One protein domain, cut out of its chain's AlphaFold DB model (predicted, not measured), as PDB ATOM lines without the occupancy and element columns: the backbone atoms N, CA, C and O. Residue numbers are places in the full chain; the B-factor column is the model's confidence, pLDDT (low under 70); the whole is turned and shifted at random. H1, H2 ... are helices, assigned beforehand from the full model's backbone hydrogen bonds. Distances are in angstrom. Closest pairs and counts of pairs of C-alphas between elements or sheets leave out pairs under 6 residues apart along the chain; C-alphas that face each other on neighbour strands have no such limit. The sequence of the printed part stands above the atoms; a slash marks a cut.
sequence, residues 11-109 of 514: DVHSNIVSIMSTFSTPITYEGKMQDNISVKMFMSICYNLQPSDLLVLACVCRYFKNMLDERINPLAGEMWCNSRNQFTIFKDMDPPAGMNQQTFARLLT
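This is residues 11 to 109 of the 514 residues of an uncharacterized protein of Gigaspora rosea (UniProt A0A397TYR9). Five short helices, H2 to H6, make a small cluster in which H5 sits between H2 and H6, H3 meets both H5 and H6 near its first residue, Pro 51, and H4 folds back at the end of H3. The first helix, H1, is set off at one end of the cluster and touches no helix, and the loop of residues 24 to 38 reaches out at that same end, while the loop of residues 88 to 100 lies at the other end of the longest axis. The printed part has 99 residues with six named helices, H1 to H6 in order along the chain, and no named strand, an all-helix class. The whole is compact, with a radius of gyration of the C-alphas of 14.2 A and spans of 45 by 31 by 19 A.

H1 runs over residues 11 to 23, 18.5 A from C-alpha 11 at (-48.352, 5.442, -42.299) to C-alpha 23 at (-40.365, -11.209, -42.579). In the stretch after it, residues 28 to 29 pair with residues 32 to 33, antiparallel. H2 is residues 39 to 47, 12.2 A long, and H3 is residues 51 to 60, 14.7 A long. H4 is residues 62 to 67. H5 is residues 76 to 87, 16.4 A long. H6 is residues 101 to 108 and ends with C-alpha 108 at (-64.353, -21.416, -53.952).

H1 is close to H4 but not clearly touching, with the C-alphas of Phe 23 and Tyr 63 closest at 7.8 A. H1 and H2 are also close but not clearly touching, about perpendicular at 86 degrees, with the C-alphas of Met 20 and Val 39 closest at 6.9 A. H5 touches H2 with residues 79 to 83 alone; the closest C-alphas are those of Tyr 47 and Met 79, 5.6 A apart, and the two run the same way at a shallow tilt of 33 degrees, only just short of steep. H3 and H4 touch only at the corner by their link, the C-alphas of Ala 58 and Lys 65 being closest at 4.0 A. H3 touches H5 at a steep tilt of 44 degrees, opposite ways, closest at the C-alphas of Pro 51 and Ser 83, 5.8 A. H3 also touches H6, at a steep tilt of 65 degrees, with the C-alphas of Pro 51 and Ala 105 closest at 6.2 A. H5 and H6 touch, with the C-alphas of Gly 77 and Gln 101 closest at 5.5 A. H2 and H6 are apart. In H1, H2, H3, H4, H5 and H6 every O i to N i+4 pair is within hydrogen-bond range.

The two C-alphas farthest apart are those of Gly 31 and Asp 92, at 46.7 A. The printed part has no cut. The links from H1 to H2 and from H5 to H6 are long. The mean pLDDT of the printed part is 78.9, and residues 11 to 37 are under 70.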
ATOM      1  N   ASP A  11     -48.100   6.418 -43.377       44.97
ATOM      2  CA  ASP A  11     -48.352   5.442 -42.299       44.97
ATOM      3  C   ASP A  11     -48.540   3.993 -42.776       44.97
ATOM      4  O   ASP A  11     -48.144   3.045 -42.091       44.97
ATOM      5  N   VAL A  12     -49.093   3.777 -43.972       44.44
ATOM      6  CA  VAL A  12     -49.239   2.422 -44.537       44.44
ATOM      7  C   VAL A  12     -47.884   1.915 -45.032       44.44
ATOM      8  O   VAL A  12     -47.534   0.755 -44.821       44.44
ATOM      9  N   HIS A  13     -47.077   2.800 -45.620       50.16
ATOM     10  CA  HIS A  13     -45.769   2.447 -46.164       50.16
ATOM     11  C   HIS A  13     -44.750   2.108 -45.063       50.16
ATOM     12  O   HIS A  13     -43.999   1.147 -45.203       50.16
ATOM     13  N   SER A  14     -44.760   2.836 -43.939       49.44
ATOM     14  CA  SER A  14     -43.919   2.541 -42.767       49.44
ATOM     15  C   SER A  14     -44.257   1.179 -42.142       49.44
ATOM     16  O   SER A  14     -43.368   0.362 -41.884       49.44
ATOM     17  N   ASN A  15     -45.552   0.878 -41.995       54.59
ATOM     18  CA  ASN A  15     -46.020  -0.410 -41.481       54.59
ATOM     19  C   ASN A  15     -45.692  -1.570 -42.429       54.59
ATOM     20  O   ASN A  15     -45.226  -2.611 -41.972       54.59
ATOM     21  N   ILE A  16     -45.851  -1.387 -43.744       55.78
ATOM     22  CA  ILE A  16     -45.449  -2.386 -44.743       55.78
ATOM     23  C   ILE A  16     -43.937  -2.626 -44.685       55.78
ATOM     24  O   ILE A  16     -43.518  -3.777 -44.643       55.78
ATOM     25  N   VAL A  17     -43.109  -1.580 -44.604       57.94
ATOM     26  CA  VAL A  17     -41.644  -1.719 -44.515       57.94
ATOM     27  C   VAL A  17     -41.217  -2.426 -43.221       57.94
ATOM     28  O   VAL A  17     -40.334  -3.281 -43.262       57.94
ATOM     29  N   SER A  18     -41.870  -2.139 -42.092       61.22
ATOM     30  CA  SER A  18     -41.634  -2.807 -40.800       61.22
ATOM     31  C   SER A  18     -42.065  -4.284 -40.801       61.22
ATOM     32  O   SER A  18     -41.358  -5.169 -40.312       61.22
ATOM     33  N   ILE A  19     -43.200  -4.594 -41.426       57.75
ATOM     34  CA  ILE A  19     -43.681  -5.969 -41.605       57.75
ATOM     35  C   ILE A  19     -42.750  -6.736 -42.559       57.75
ATOM     36  O   ILE A  19     -42.340  -7.861 -42.271       57.75
ATOM     37  N   MET A  20     -42.346  -6.114 -43.667       57.62
ATOM     38  CA  MET A  20     -41.416  -6.695 -44.636       57.62
ATOM     39  C   MET A  20     -40.023  -6.911 -44.040       57.62
ATOM     40  O   MET A  20     -39.405  -7.931 -44.346       57.62
ATOM     41  N   SER A  21     -39.527  -6.019 -43.176       62.56
ATOM     42  CA  SER A  21     -38.246  -6.211 -42.482       62.56
ATOM     43  C   SER A  21     -38.328  -7.352 -41.467       62.56
ATOM     44  O   SER A  21     -37.424  -8.184 -41.418       62.56
ATOM     45  N   THR A  22     -39.455  -7.473 -40.756       61.88
ATOM     46  CA  THR A  22     -39.745  -8.587 -39.840       61.88
ATOM     47  C   THR A  22     -39.743  -9.928 -40.575       61.88
ATOM     48  O   THR A  22     -39.129 -10.888 -40.110       61.88
ATOM     49  N   PHE A  23     -40.359  -9.997 -41.757       55.78
ATOM     50  CA  PHE A  23     -40.365 -11.209 -42.579       55.78
ATOM     51  C   PHE A  23     -39.051 -11.463 -43.332       55.78
ATOM     52  O   PHE A  23     -38.768 -12.592 -43.712       55.78
ATOM     53  N   SER A  24     -38.208 -10.447 -43.503       56.34
ATOM     54  CA  SER A  24     -36.878 -10.609 -44.103       56.34
ATOM     55  C   SER A  24     -35.841 -11.169 -43.118       56.34
ATOM     56  O   SER A  24     -34.714 -11.461 -43.524       56.34
ATOM     57  N   THR A  25     -36.193 -11.325 -41.834       56.69
ATOM     58  CA  THR A  25     -35.296 -11.924 -40.838       56.69
ATOM     59  C   THR A  25     -35.145 -13.437 -41.057       56.69
ATOM     60  O   THR A  25     -36.141 -14.127 -41.291       56.69
ATOM     61  N   PRO A  26     -33.918 -13.987 -40.983       53.47
ATOM     62  CA  PRO A  26     -33.700 -15.405 -41.217       53.47
ATOM     63  C   PRO A  26     -34.413 -16.326 -40.243       53.47
ATOM     64  O   PRO A  26     -34.252 -16.205 -39.028       53.47
ATOM     65  N   ILE A  27     -35.126 -17.316 -40.780       54.34
ATOM     66  CA  ILE A  27     -35.652 -18.402 -39.958       54.34
ATOM     67  C   ILE A  27     -34.488 -19.336 -39.633       54.34
ATOM     68  O   ILE A  27     -33.934 -19.995 -40.511       54.34
ATOM     69  N   THR A  28     -34.101 -19.389 -38.364       47.31
ATOM     70  CA  THR A  28     -33.056 -20.294 -37.880       47.31
ATOM     71  C   THR A  28     -33.685 -21.600 -37.404       47.31
ATOM     72  O   THR A  28     -34.442 -21.626 -36.437       47.31
ATOM     73  N   TYR A  29     -33.354 -22.705 -38.074       46.84
ATOM     74  CA  TYR A  29     -33.599 -24.058 -37.571       46.84
ATOM     75  C   TYR A  29     -32.249 -24.699 -37.247       46.84
ATOM     76  O   TYR A  29     -31.357 -24.728 -38.093       46.84
ATOM     77  N   GLU A  30     -32.090 -25.176 -36.009       44.62
ATOM     78  CA  GLU A  30     -30.927 -25.966 -35.565       44.62
ATOM     79  C   GLU A  30     -29.554 -25.354 -35.919       44.62
ATOM     80  O   GLU A  30     -28.604 -26.053 -36.264       44.62
ATOM     81  N   GLY A  31     -29.439 -24.024 -35.858       46.66
ATOM     82  CA  GLY A  31     -28.164 -23.327 -36.057       46.66
ATOM     83  C   GLY A  31     -27.650 -23.269 -37.502       46.66
ATOM     84  O   GLY A  31     -26.525 -22.823 -37.709       46.66
ATOM     85  N   LYS A  32     -28.446 -23.660 -38.508       38.47
ATOM     86  CA  LYS A  32     -28.124 -23.437 -39.930       38.47
ATOM     87  C   LYS A  32     -29.016 -22.331 -40.499       38.47
ATOM     88  O   LYS A  32     -30.238 -22.460 -40.505       38.47
ATOM     89  N   MET A  33     -28.410 -21.240 -40.974       41.28
ATOM     90  CA  MET A  33     -29.108 -20.238 -41.790       41.28
ATOM     91  C   MET A  33     -29.431 -20.869 -43.148       41.28
ATOM     92  O   MET A  33     -28.518 -21.242 -43.879       41.28
ATOM     93  N   GLN A  34     -30.714 -21.008 -43.486       51.31
ATOM     94  CA  GLN A  34     -31.116 -21.161 -44.883       51.31
ATOM     95  C   GLN A  34     -31.182 -19.771 -45.520       51.31
ATOM     96  O   GLN A  34     -31.678 -18.829 -44.899       51.31
ATOM     97  N   ASP A  35     -30.690 -19.652 -46.754       51.38
ATOM     98  CA  ASP A  35     -30.888 -18.466 -47.583       51.38
ATOM     99  C   ASP A  35     -32.394 -18.209 -47.710       51.38
ATOM    100  O   ASP A  35     -33.127 -18.980 -48.334       51.38
ATOM    101  N   ASN A  36     -32.889 -17.165 -47.046       64.00
ATOM    102  CA  ASN A  36     -34.318 -16.885 -47.052       64.00
ATOM    103  C   ASN A  36     -34.717 -16.389 -48.432       64.00
ATOM    104  O   ASN A  36     -34.104 -15.478 -48.993       64.00
ATOM    105  N   ILE A  37     -35.803 -16.951 -48.948       68.62
ATOM    106  CA  ILE A  37     -36.510 -16.358 -50.068       68.62
ATOM    107  C   ILE A  37     -36.890 -14.917 -49.699       68.62
ATOM    108  O   ILE A  37     -37.554 -14.681 -48.689       68.62
ATOM    109  N   SER A  38     -36.452 -13.942 -50.498       76.12
ATOM    110  CA  SER A  38     -36.836 -12.547 -50.266       76.12
ATOM    111  C   SER A  38     -38.354 -12.403 -50.371       76.12
ATOM    112  O   SER A  38     -38.996 -13.117 -51.145       76.12
ATOM    113  N   VAL A  39     -38.945 -11.452 -49.641       73.81
ATOM    114  CA  VAL A  39     -40.395 -11.187 -49.715       73.81
ATOM    115  C   VAL A  39     -40.836 -10.969 -51.164       73.81
ATOM    116  O   VAL A  39     -41.830 -11.545 -51.594       73.81
ATOM    117  N   LYS A  40     -40.049 -10.227 -51.953       78.88
ATOM    118  CA  LYS A  40     -40.322  -9.993 -53.377       78.88
ATOM    119  C   LYS A  40     -40.356 -11.296 -54.180       78.88
ATOM    120  O   LYS A  40     -41.288 -11.509 -54.945       78.88
ATOM    121  N   MET A  41     -39.378 -12.180 -53.981       82.56
ATOM    122  CA  MET A  41     -39.345 -13.480 -54.653       82.56
ATOM    123  C   MET A  41     -40.519 -14.363 -54.208       82.56
ATOM    124  O   MET A  41     -41.159 -14.998 -55.040       82.56
ATOM    125  N   PHE A  42     -40.861 -14.352 -52.917       85.88
ATOM    126  CA  PHE A  42     -42.012 -15.081 -52.384       85.88
ATOM    127  C   PHE A  42     -43.332 -14.597 -52.995       85.88
ATOM    128  O   PHE A  42     -44.142 -15.419 -53.423       85.88
ATOM    129  N   MET A  43     -43.528 -13.279 -53.101       85.12
ATOM    130  CA  MET A  43     -44.685 -12.685 -53.776       85.12
ATOM    131  C   MET A  43     -44.750 -13.114 -55.240       85.12
ATOM    132  O   MET A  43     -45.792 -13.582 -55.692       85.12
ATOM    133  N   SER A  44     -43.633 -13.026 -55.969       86.88
ATOM    134  CA  SER A  44     -43.554 -13.472 -57.364       86.88
ATOM    135  C   SER A  44     -43.901 -14.951 -57.527       86.88
ATOM    136  O   SER A  44     -44.589 -15.299 -58.484       86.88
ATOM    137  N   ILE A  45     -43.497 -15.821 -56.596       89.75
ATOM    138  CA  ILE A  45     -43.951 -17.219 -56.589       89.75
ATOM    139  C   ILE A  45     -45.465 -17.273 -56.376       89.75
ATOM    140  O   ILE A  45     -46.167 -17.878 -57.182       89.75
ATOM    141  N   CYS A  46     -45.985 -16.614 -55.337       91.62
ATOM    142  CA  CYS A  46     -47.401 -16.684 -54.969       91.62
ATOM    143  C   CYS A  46     -48.343 -16.167 -56.062       91.62
ATOM    144  O   CYS A  46     -49.403 -16.756 -56.271       91.62
ATOM    145  N   TYR A  47     -47.951 -15.131 -56.806       91.19
ATOM    146  CA  TYR A  47     -48.733 -14.623 -57.935       91.19
ATOM    147  C   TYR A  47     -48.915 -15.648 -59.063       91.19
ATOM    148  O   TYR A  47     -49.872 -15.535 -59.819       91.19
ATOM    149  N   ASN A  48     -48.042 -16.656 -59.149       91.81
ATOM    150  CA  ASN A  48     -48.095 -17.716 -60.155       91.81
ATOM    151  C   ASN A  48     -48.673 -19.041 -59.620       91.81
ATOM    152  O   ASN A  48     -48.619 -20.060 -60.307       91.81
ATOM    153  N   LEU A  49     -49.207 -19.057 -58.395       93.88
ATOM    154  CA  LEU A  49     -49.795 -20.249 -57.783       93.88
ATOM    155  C   LEU A  49     -51.321 -20.211 -57.837       93.88
ATOM    156  O   LEU A  49     -51.931 -19.156 -57.667       93.88
ATOM    157  N   GLN A  50     -51.954 -21.377 -57.997       92.75
ATOM    158  CA  GLN A  50     -53.408 -21.493 -57.872       92.75
ATOM    159  C   GLN A  50     -53.841 -21.344 -56.405       92.75
ATOM    160  O   GLN A  50     -53.065 -21.676 -55.500       92.75
ATOM    161  N   PRO A  51     -55.110 -20.991 -56.123       92.56
ATOM    162  CA  PRO A  51     -55.567 -20.814 -54.745       92.56
ATOM    163  C   PRO A  51     -55.364 -22.041 -53.848       92.56
ATOM    164  O   PRO A  51     -55.102 -21.919 -52.656       92.56
ATOM    165  N   SER A  52     -55.441 -23.254 -54.396       91.00
ATOM    166  CA  SER A  52     -55.147 -24.463 -53.620       91.00
ATOM    167  C   SER A  52     -53.705 -24.587 -53.186       91.00
ATOM    168  O   SER A  52     -53.444 -25.140 -52.123       91.00
ATOM    169  N   ASP A  53     -52.790 -24.132 -54.026       92.62
ATOM    170  CA  ASP A  53     -51.365 -24.322 -53.823       92.62
ATOM    171  C   ASP A  53     -50.901 -23.297 -52.795       92.62
ATOM    172  O   ASP A  53     -50.163 -23.645 -51.881       92.62
ATOM    173  N   LEU A  54     -51.478 -22.090 -52.833       93.94
ATOM    174  CA  LEU A  54     -51.382 -21.116 -51.748       93.94
ATOM    175  C   LEU A  54     -51.937 -21.664 -50.423       93.94
ATOM    176  O   LEU A  54     -51.308 -21.500 -49.379       93.94
ATOM    177  N   LEU A  55     -53.084 -22.356 -50.438       91.69
ATOM    178  CA  LEU A  55     -53.634 -22.973 -49.222       91.69
ATOM    179  C   LEU A  55     -52.709 -24.060 -48.663       91.69
ATOM    180  O   LEU A  55     -52.540 -24.140 -47.448       91.69
ATOM    181  N   VAL A  56     -52.107 -24.884 -49.525       91.19
ATOM    182  CA  VAL A  56     -51.118 -25.895 -49.118       91.19
ATOM    183  C   VAL A  56     -49.859 -25.224 -48.576       91.19
ATOM    184  O   VAL A  56     -49.378 -25.614 -47.514       91.19
ATOM    185  N   LEU A  57     -49.366 -24.181 -49.244       91.19
ATOM    186  CA  LEU A  57     -48.186 -23.421 -48.837       91.19
ATOM    187  C   LEU A  57     -48.370 -22.793 -47.449       91.19
ATOM    188  O   LEU A  57     -47.488 -22.903 -46.598       91.19
ATOM    189  N   ALA A  58     -49.555 -22.240 -47.171       89.81
ATOM    190  CA  ALA A  58     -49.925 -21.719 -45.855       89.81
ATOM    191  C   ALA A  58     -49.946 -22.793 -44.746       89.81
ATOM    192  O   ALA A  58     -49.935 -22.456 -43.562       89.81
ATOM    193  N   CYS A  59     -49.978 -24.084 -45.094       86.38
ATOM    194  CA  CYS A  59     -49.905 -25.191 -44.139       86.38
ATOM    195  C   CYS A  59     -48.482 -25.727 -43.910       86.38
ATOM    196  O   CYS A  59     -48.300 -26.511 -42.982       86.38
ATOM    197  N   VAL A  60     -47.486 -25.327 -44.709       87.25
ATOM    198  CA  VAL A  60     -46.114 -25.864 -44.619       87.25
ATOM    199  C   VAL A  60     -45.391 -25.364 -43.368       87.25
ATOM    200  O   VAL A  60     -44.799 -26.155 -42.639       87.25
ATOM    201  N   CYS A  61     -45.431 -24.057 -43.100       82.56
ATOM    202  CA  CYS A  61     -44.790 -23.473 -41.925       82.56
ATOM    203  C   CYS A  61     -45.511 -22.204 -41.450       82.56
ATOM    204  O   CYS A  61     -46.281 -21.579 -42.184       82.56
ATOM    205  N   ARG A  62     -45.236 -21.794 -40.205       81.62
ATOM    206  CA  ARG A  62     -45.833 -20.589 -39.605       81.62
ATOM    207  C   ARG A  62     -45.487 -19.316 -40.379       81.62
ATOM    208  O   ARG A  62     -46.318 -18.421 -40.456       81.62
ATOM    209  N   TYR A  63     -44.292 -19.255 -40.961       82.69
ATOM    210  CA  TYR A  63     -43.856 -18.109 -41.752       82.69
ATOM    211  C   TYR A  63     -44.720 -17.925 -43.006       82.69
ATOM    212  O   TYR A  63     -45.336 -16.876 -43.159       82.69
ATOM    213  N   PHE A  64     -44.880 -18.959 -43.841       86.50
ATOM    214  CA  PHE A  64     -45.751 -18.882 -45.022       86.50
ATOM    215  C   PHE A  64     -47.214 -18.658 -44.657       86.50
ATOM    216  O   PHE A  64     -47.901 -17.899 -45.335       86.50
ATOM    217  N   LYS A  65     -47.683 -19.260 -43.557       87.19
ATOM    218  CA  LYS A  65     -49.017 -18.977 -43.027       87.19
ATOM    219  C   LYS A  65     -49.207 -17.483 -42.768       87.19
ATOM    220  O   LYS A  65     -50.206 -16.933 -43.205       87.19
ATOM    221  N   ASN A  66     -48.260 -16.850 -42.077       86.25
ATOM    222  CA  ASN A  66     -48.330 -15.429 -41.745       86.25
ATOM    223  C   ASN A  66     -48.185 -14.540 -42.991       86.25
ATOM    224  O   ASN A  66     -48.908 -13.562 -43.119       86.25
ATOM    225  N   MET A  67     -47.302 -14.908 -43.924       86.25
ATOM    226  CA  MET A  67     -47.122 -14.201 -45.197       86.25
ATOM    227  C   MET A  67     -48.377 -14.221 -46.079       86.25
ATOM    228  O   MET A  67     -48.569 -13.302 -46.872       86.25
ATOM    229  N   LEU A  68     -49.212 -15.254 -45.949       90.06
ATOM    230  CA  LEU A  68     -50.452 -15.446 -46.706       90.06
ATOM    231  C   LEU A  68     -51.722 -15.117 -45.898       90.06
ATOM    232  O   LEU A  68     -52.825 -15.367 -46.384       90.06
ATOM    233  N   ASP A  69     -51.600 -14.595 -44.675       85.88
ATOM    234  CA  ASP A  69     -52.734 -14.180 -43.841       85.88
ATOM    235  C   ASP A  69     -52.927 -12.667 -43.958       85.88
ATOM    236  O   ASP A  69     -52.107 -11.899 -43.463       85.88
ATOM    237  N   GLU A  70     -54.030 -12.236 -44.573       86.25
ATOM    238  CA  GLU A  70     -54.383 -10.816 -44.765       86.25
ATOM    239  C   GLU A  70     -54.430  -9.997 -43.474       86.25
ATOM    240  O   GLU A  70     -54.246  -8.785 -43.505       86.25
ATOM    241  N   ARG A  71     -54.655 -10.645 -42.327       84.62
ATOM    242  CA  ARG A  71     -54.697  -9.964 -41.025       84.62
ATOM    243  C   ARG A  71     -53.305  -9.630 -40.497       84.62
ATOM    244  O   ARG A  71     -53.184  -8.834 -39.575       84.62
ATOM    245  N   ILE A  72     -52.279 -10.294 -41.028       81.00
ATOM    246  CA  ILE A  72     -50.883 -10.139 -40.617       81.00
ATOM    247  C   ILE A  72     -50.094  -9.423 -41.717       81.00
ATOM    248  O   ILE A  72     -49.335  -8.504 -41.427       81.00
ATOM    249  N   ASN A  73     -50.282  -9.830 -42.972       80.81
ATOM    250  CA  ASN A  73     -49.667  -9.228 -44.143       80.81
ATOM    251  C   ASN A  73     -50.746  -8.616 -45.057       80.81
ATOM    252  O   ASN A  73     -51.411  -9.361 -45.782       80.81
ATOM    253  N   PRO A  74     -50.877  -7.279 -45.104       82.56
ATOM    254  CA  PRO A  74     -51.844  -6.605 -45.972       82.56
ATOM    255  C   PRO A  74     -51.697  -6.948 -47.465       82.56
ATOM    256  O   PRO A  74     -52.683  -6.951 -48.195       82.56
ATOM    257  N   LEU A  75     -50.488  -7.306 -47.919       85.62
ATOM    258  CA  LEU A  75     -50.228  -7.685 -49.317       85.62
ATOM    259  C   LEU A  75     -50.773  -9.074 -49.677       85.62
ATOM    260  O   LEU A  75     -50.900  -9.407 -50.854       85.62
ATOM    261  N   ALA A  76     -51.101  -9.910 -48.685       89.06
ATOM    262  CA  ALA A  76     -51.614 -11.255 -48.936       89.06
ATOM    263  C   ALA A  76     -52.938 -11.227 -49.713       89.06
ATOM    264  O   ALA A  76     -53.172 -12.103 -50.544       89.06
ATOM    265  N   GLY A  77     -53.779 -10.211 -49.490       91.44
ATOM    266  CA  GLY A  77     -55.071 -10.085 -50.169       91.44
ATOM    267  C   GLY A  77     -54.917  -9.950 -51.679       91.44
ATOM    268  O   GLY A  77     -55.648 -10.586 -52.436       91.44
ATOM    269  N   GLU A  78     -53.900  -9.212 -52.121       90.88
ATOM    270  CA  GLU A  78     -53.570  -9.069 -53.538       90.88
ATOM    271  C   GLU A  78     -53.070 -10.389 -54.139       90.88
ATOM    272  O   GLU A  78     -53.470 -10.755 -55.243       90.88
ATOM    273  N   MET A  79     -52.269 -11.159 -53.392       93.69
ATOM    274  CA  MET A  79     -51.818 -12.486 -53.833       93.69
ATOM    275  C   MET A  79     -53.004 -13.435 -54.042       93.69
ATOM    276  O   MET A  79     -53.082 -14.104 -55.074       93.69
ATOM    277  N   TRP A  80     -53.950 -13.469 -53.096       94.38
ATOM    278  CA  TRP A  80     -55.168 -14.280 -53.202       94.38
ATOM    279  C   TRP A  80     -56.075 -13.823 -54.344       94.38
ATOM    280  O   TRP A  80     -56.564 -14.662 -55.104       94.38
ATOM    281  N   CYS A  81     -56.270 -12.511 -54.492       93.00
ATOM    282  CA  CYS A  81     -57.074 -11.931 -55.561       93.00
ATOM    283  C   CYS A  81     -56.481 -12.261 -56.937       93.00
ATOM    284  O   CYS A  81     -57.159 -12.850 -57.778       93.00
ATOM    285  N   ASN A  82     -55.188 -11.997 -57.142       93.00
ATOM    286  CA  ASN A  82     -54.512 -12.298 -58.399       93.00
ATOM    287  C   ASN A  82     -54.532 -13.801 -58.714       93.00
ATOM    288  O   ASN A  82     -54.871 -14.197 -59.827       93.00
ATOM    289  N   SER A  83     -54.244 -14.648 -57.723       93.00
ATOM    290  CA  SER A  83     -54.314 -16.105 -57.869       93.00
ATOM    291  C   SER A  83     -55.705 -16.572 -58.322       93.00
ATOM    292  O   SER A  83     -55.842 -17.374 -59.249       93.00
ATOM    293  N   ARG A  84     -56.772 -16.033 -57.722       92.62
ATOM    294  CA  ARG A  84     -58.150 -16.336 -58.128       92.62
ATOM    295  C   ARG A  84     -58.439 -15.859 -59.550       92.62
ATOM    296  O   ARG A  84     -59.015 -16.626 -60.325       92.62
ATOM    297  N   ASN A  85     -58.022 -14.643 -59.893       91.62
ATOM    298  CA  ASN A  85     -58.307 -14.030 -61.188       91.62
ATOM    299  C   ASN A  85     -57.607 -14.747 -62.345       91.62
ATOM    300  O   ASN A  85     -58.184 -14.884 -63.422       91.62
ATOM    301  N   GLN A  86     -56.389 -15.241 -62.116       91.62
ATOM    302  CA  GLN A  86     -55.614 -15.948 -63.135       91.62
ATOM    303  C   GLN A  86     -56.022 -17.417 -63.288       91.62
ATOM    304  O   GLN A  86     -56.087 -17.927 -64.404       91.62
ATOM    305  N   PHE A  87     -56.289 -18.114 -62.180       90.25
ATOM    306  CA  PHE A  87     -56.356 -19.580 -62.186       90.25
ATOM    307  C   PHE A  87     -57.751 -20.160 -61.969       90.25
ATOM    308  O   PHE A  87     -57.897 -21.383 -61.886       90.25
ATOM    309  N   THR A  88     -58.784 -19.328 -61.844       89.06
ATOM    310  CA  THR A  88     -60.138 -19.819 -61.576       89.06
ATOM    311  C   THR A  88     -61.185 -19.187 -62.480       89.06
ATOM    312  O   THR A  88     -61.072 -18.044 -62.910       89.06
ATOM    313  N   ILE A  89     -62.275 -19.924 -62.685       87.75
ATOM    314  CA  ILE A  89     -63.495 -19.417 -63.330       87.75
ATOM    315  C   ILE A  89     -64.219 -18.358 -62.482       87.75
ATOM    316  O   ILE A  89     -65.221 -17.804 -62.915       87.75
ATOM    317  N   PHE A  90     -63.739 -18.102 -61.263       87.81
ATOM    318  CA  PHE A  90     -64.354 -17.197 -60.306       87.81
ATOM    319  C   PHE A  90     -63.750 -15.791 -60.340       87.81
ATOM    320  O   PHE A  90     -63.908 -15.059 -59.371       87.81
ATOM    321  N   LYS A  91     -63.028 -15.429 -61.403       84.44
ATOM    322  CA  LYS A  91     -62.278 -14.170 -61.527       84.44
ATOM    323  C   LYS A  91     -63.132 -12.897 -61.419       84.44
ATOM    324  O   LYS A  91     -62.647 -11.895 -60.921       84.44
ATOM    325  N   ASP A  92     -64.399 -12.955 -61.822       83.81
ATOM    326  CA  ASP A  92     -65.276 -11.775 -61.899       83.81
ATOM    327  C   ASP A  92     -66.060 -11.512 -60.599       83.81
ATOM    328  O   ASP A  92     -66.991 -10.714 -60.583       83.81
ATOM    329  N   MET A  93     -65.735 -12.222 -59.517       86.69
ATOM    330  CA  MET A  93     -66.323 -11.954 -58.203       86.69
ATOM    331  C   MET A  93     -65.438 -11.060 -57.353       86.69
ATOM    332  O   MET A  93     -64.237 -10.996 -57.567       86.69
ATOM    333  N   ASP A  94     -66.001 -10.493 -56.305       90.31
ATOM    334  CA  ASP A  94     -65.242 -10.035 -55.151       90.31
ATOM    335  C   ASP A  94     -65.712 -10.796 -53.910       90.31
ATOM    336  O   ASP A  94     -66.709 -11.516 -53.975       90.31
ATOM    337  N   PRO A  95     -64.956 -10.779 -52.805       91.50
ATOM    338  CA  PRO A  95     -65.443 -11.348 -51.563       91.50
ATOM    339  C   PRO A  95     -66.650 -10.544 -51.040       91.50
ATOM    340  O   PRO A  95     -66.659  -9.318 -51.166       91.50
ATOM    341  N   PRO A  96     -67.637 -11.207 -50.403       90.69
ATOM    342  CA  PRO A  96     -68.712 -10.519 -49.696       90.69
ATOM    343  C   PRO A  96     -68.182  -9.557 -48.629       90.69
ATOM    344  O   PRO A  96     -67.087  -9.760 -48.089       90.69
ATOM    345  N   ALA A  97     -68.987  -8.560 -48.262       84.56
ATOM    346  CA  ALA A  97     -68.644  -7.626 -47.199       84.56
ATOM    347  C   ALA A  97     -68.250  -8.364 -45.902       84.56
ATOM    348  O   ALA A  97     -68.904  -9.305 -45.452       84.56
ATOM    349  N   GLY A  98     -67.125  -7.960 -45.304       84.50
ATOM    350  CA  GLY A  98     -66.584  -8.590 -44.092       84.50
ATOM    351  C   GLY A  98     -65.865  -9.931 -44.309       84.50
ATOM    352  O   GLY A  98     -65.313 -10.481 -43.352       84.50
ATOM    353  N   MET A  99     -65.810 -10.457 -45.538       90.25
ATOM    354  CA  MET A  99     -65.023 -11.641 -45.883       90.25
ATOM    355  C   MET A  99     -63.681 -11.245 -46.509       90.25
ATOM    356  O   MET A  99     -63.615 -10.425 -47.415       90.25
ATOM    357  N   ASN A 100     -62.594 -11.863 -46.050       91.81
ATOM    358  CA  ASN A 100     -61.265 -11.641 -46.624       91.81
ATOM    359  C   ASN A 100     -61.001 -12.549 -47.846       91.81
ATOM    360  O   ASN A 100     -61.659 -13.589 -48.011       91.81
ATOM    361  N   GLN A 101     -60.037 -12.185 -48.700       92.56
ATOM    362  CA  GLN A 101     -59.774 -12.889 -49.967       92.56
ATOM    363  C   GLN A 101     -59.349 -14.346 -49.729       92.56
ATOM    364  O   GLN A 101     -59.785 -15.247 -50.445       92.56
ATOM    365  N   GLN A 102     -58.578 -14.619 -48.675       91.75
ATOM    366  CA  GLN A 102     -58.169 -15.965 -48.279       91.75
ATOM    367  C   GLN A 102     -59.370 -16.864 -47.949       91.75
ATOM    368  O   GLN A 102     -59.449 -18.014 -48.399       91.75
ATOM    369  N   THR A 103     -60.314 -16.371 -47.142       91.88
ATOM    370  CA  THR A 103     -61.516 -17.125 -46.757       91.88
ATOM    371  C   THR A 103     -62.388 -17.374 -47.973       91.88
ATOM    372  O   THR A 103     -62.851 -18.501 -48.168       91.88
ATOM    373  N   PHE A 104     -62.534 -16.360 -48.820       94.06
ATOM    374  CA  PHE A 104     -63.274 -16.449 -50.065       94.06
ATOM    375  C   PHE A 104     -62.673 -17.486 -51.024       94.06
ATOM    376  O   PHE A 104     -63.340 -18.450 -51.406       94.06
ATOM    377  N   ALA A 105     -61.372 -17.398 -51.307       92.56
ATOM    378  CA  ALA A 105     -60.636 -18.364 -52.122       92.56
ATOM    379  C   ALA A 105     -60.768 -19.800 -51.579       92.56
ATOM    380  O   ALA A 105     -60.983 -20.767 -52.325       92.56
ATOM    381  N   ARG A 106     -60.728 -19.957 -50.250       92.50
ATOM    382  CA  ARG A 106     -60.939 -21.247 -49.584       92.50
ATOM    383  C   ARG A 106     -62.342 -21.804 -49.814       92.50
ATOM    384  O   ARG A 106     -62.470 -23.026 -49.968       92.50
ATOM    385  N   LEU A 107     -63.380 -20.967 -49.844       94.06
ATOM    386  CA  LEU A 107     -64.759 -21.382 -50.135       94.06
ATOM    387  C   LEU A 107     -64.942 -21.805 -51.588       94.06
ATOM    388  O   LEU A 107     -65.577 -22.829 -51.837       94.06
ATOM    389  N   LEU A 108     -64.284 -21.124 -52.518       91.88
ATOM    390  CA  LEU A 108     -64.353 -21.416 -53.952       91.88
ATOM    391  C   LEU A 108     -63.543 -22.651 -54.379       91.88
ATOM    392  O   LEU A 108     -63.667 -23.138 -55.500       91.88
ATOM    393  N   THR A 109     -62.733 -23.228 -53.486       89.62
ATOM    394  CA  THR A 109     -61.929 -24.428 -53.778       89.62
ATOM    395  C   THR A 109     -62.776 -25.717 -53.751       89.62
ATOM    396  O   THR A 109     -62.583 -26.604 -52.911       89.62
TER     397      THR A 109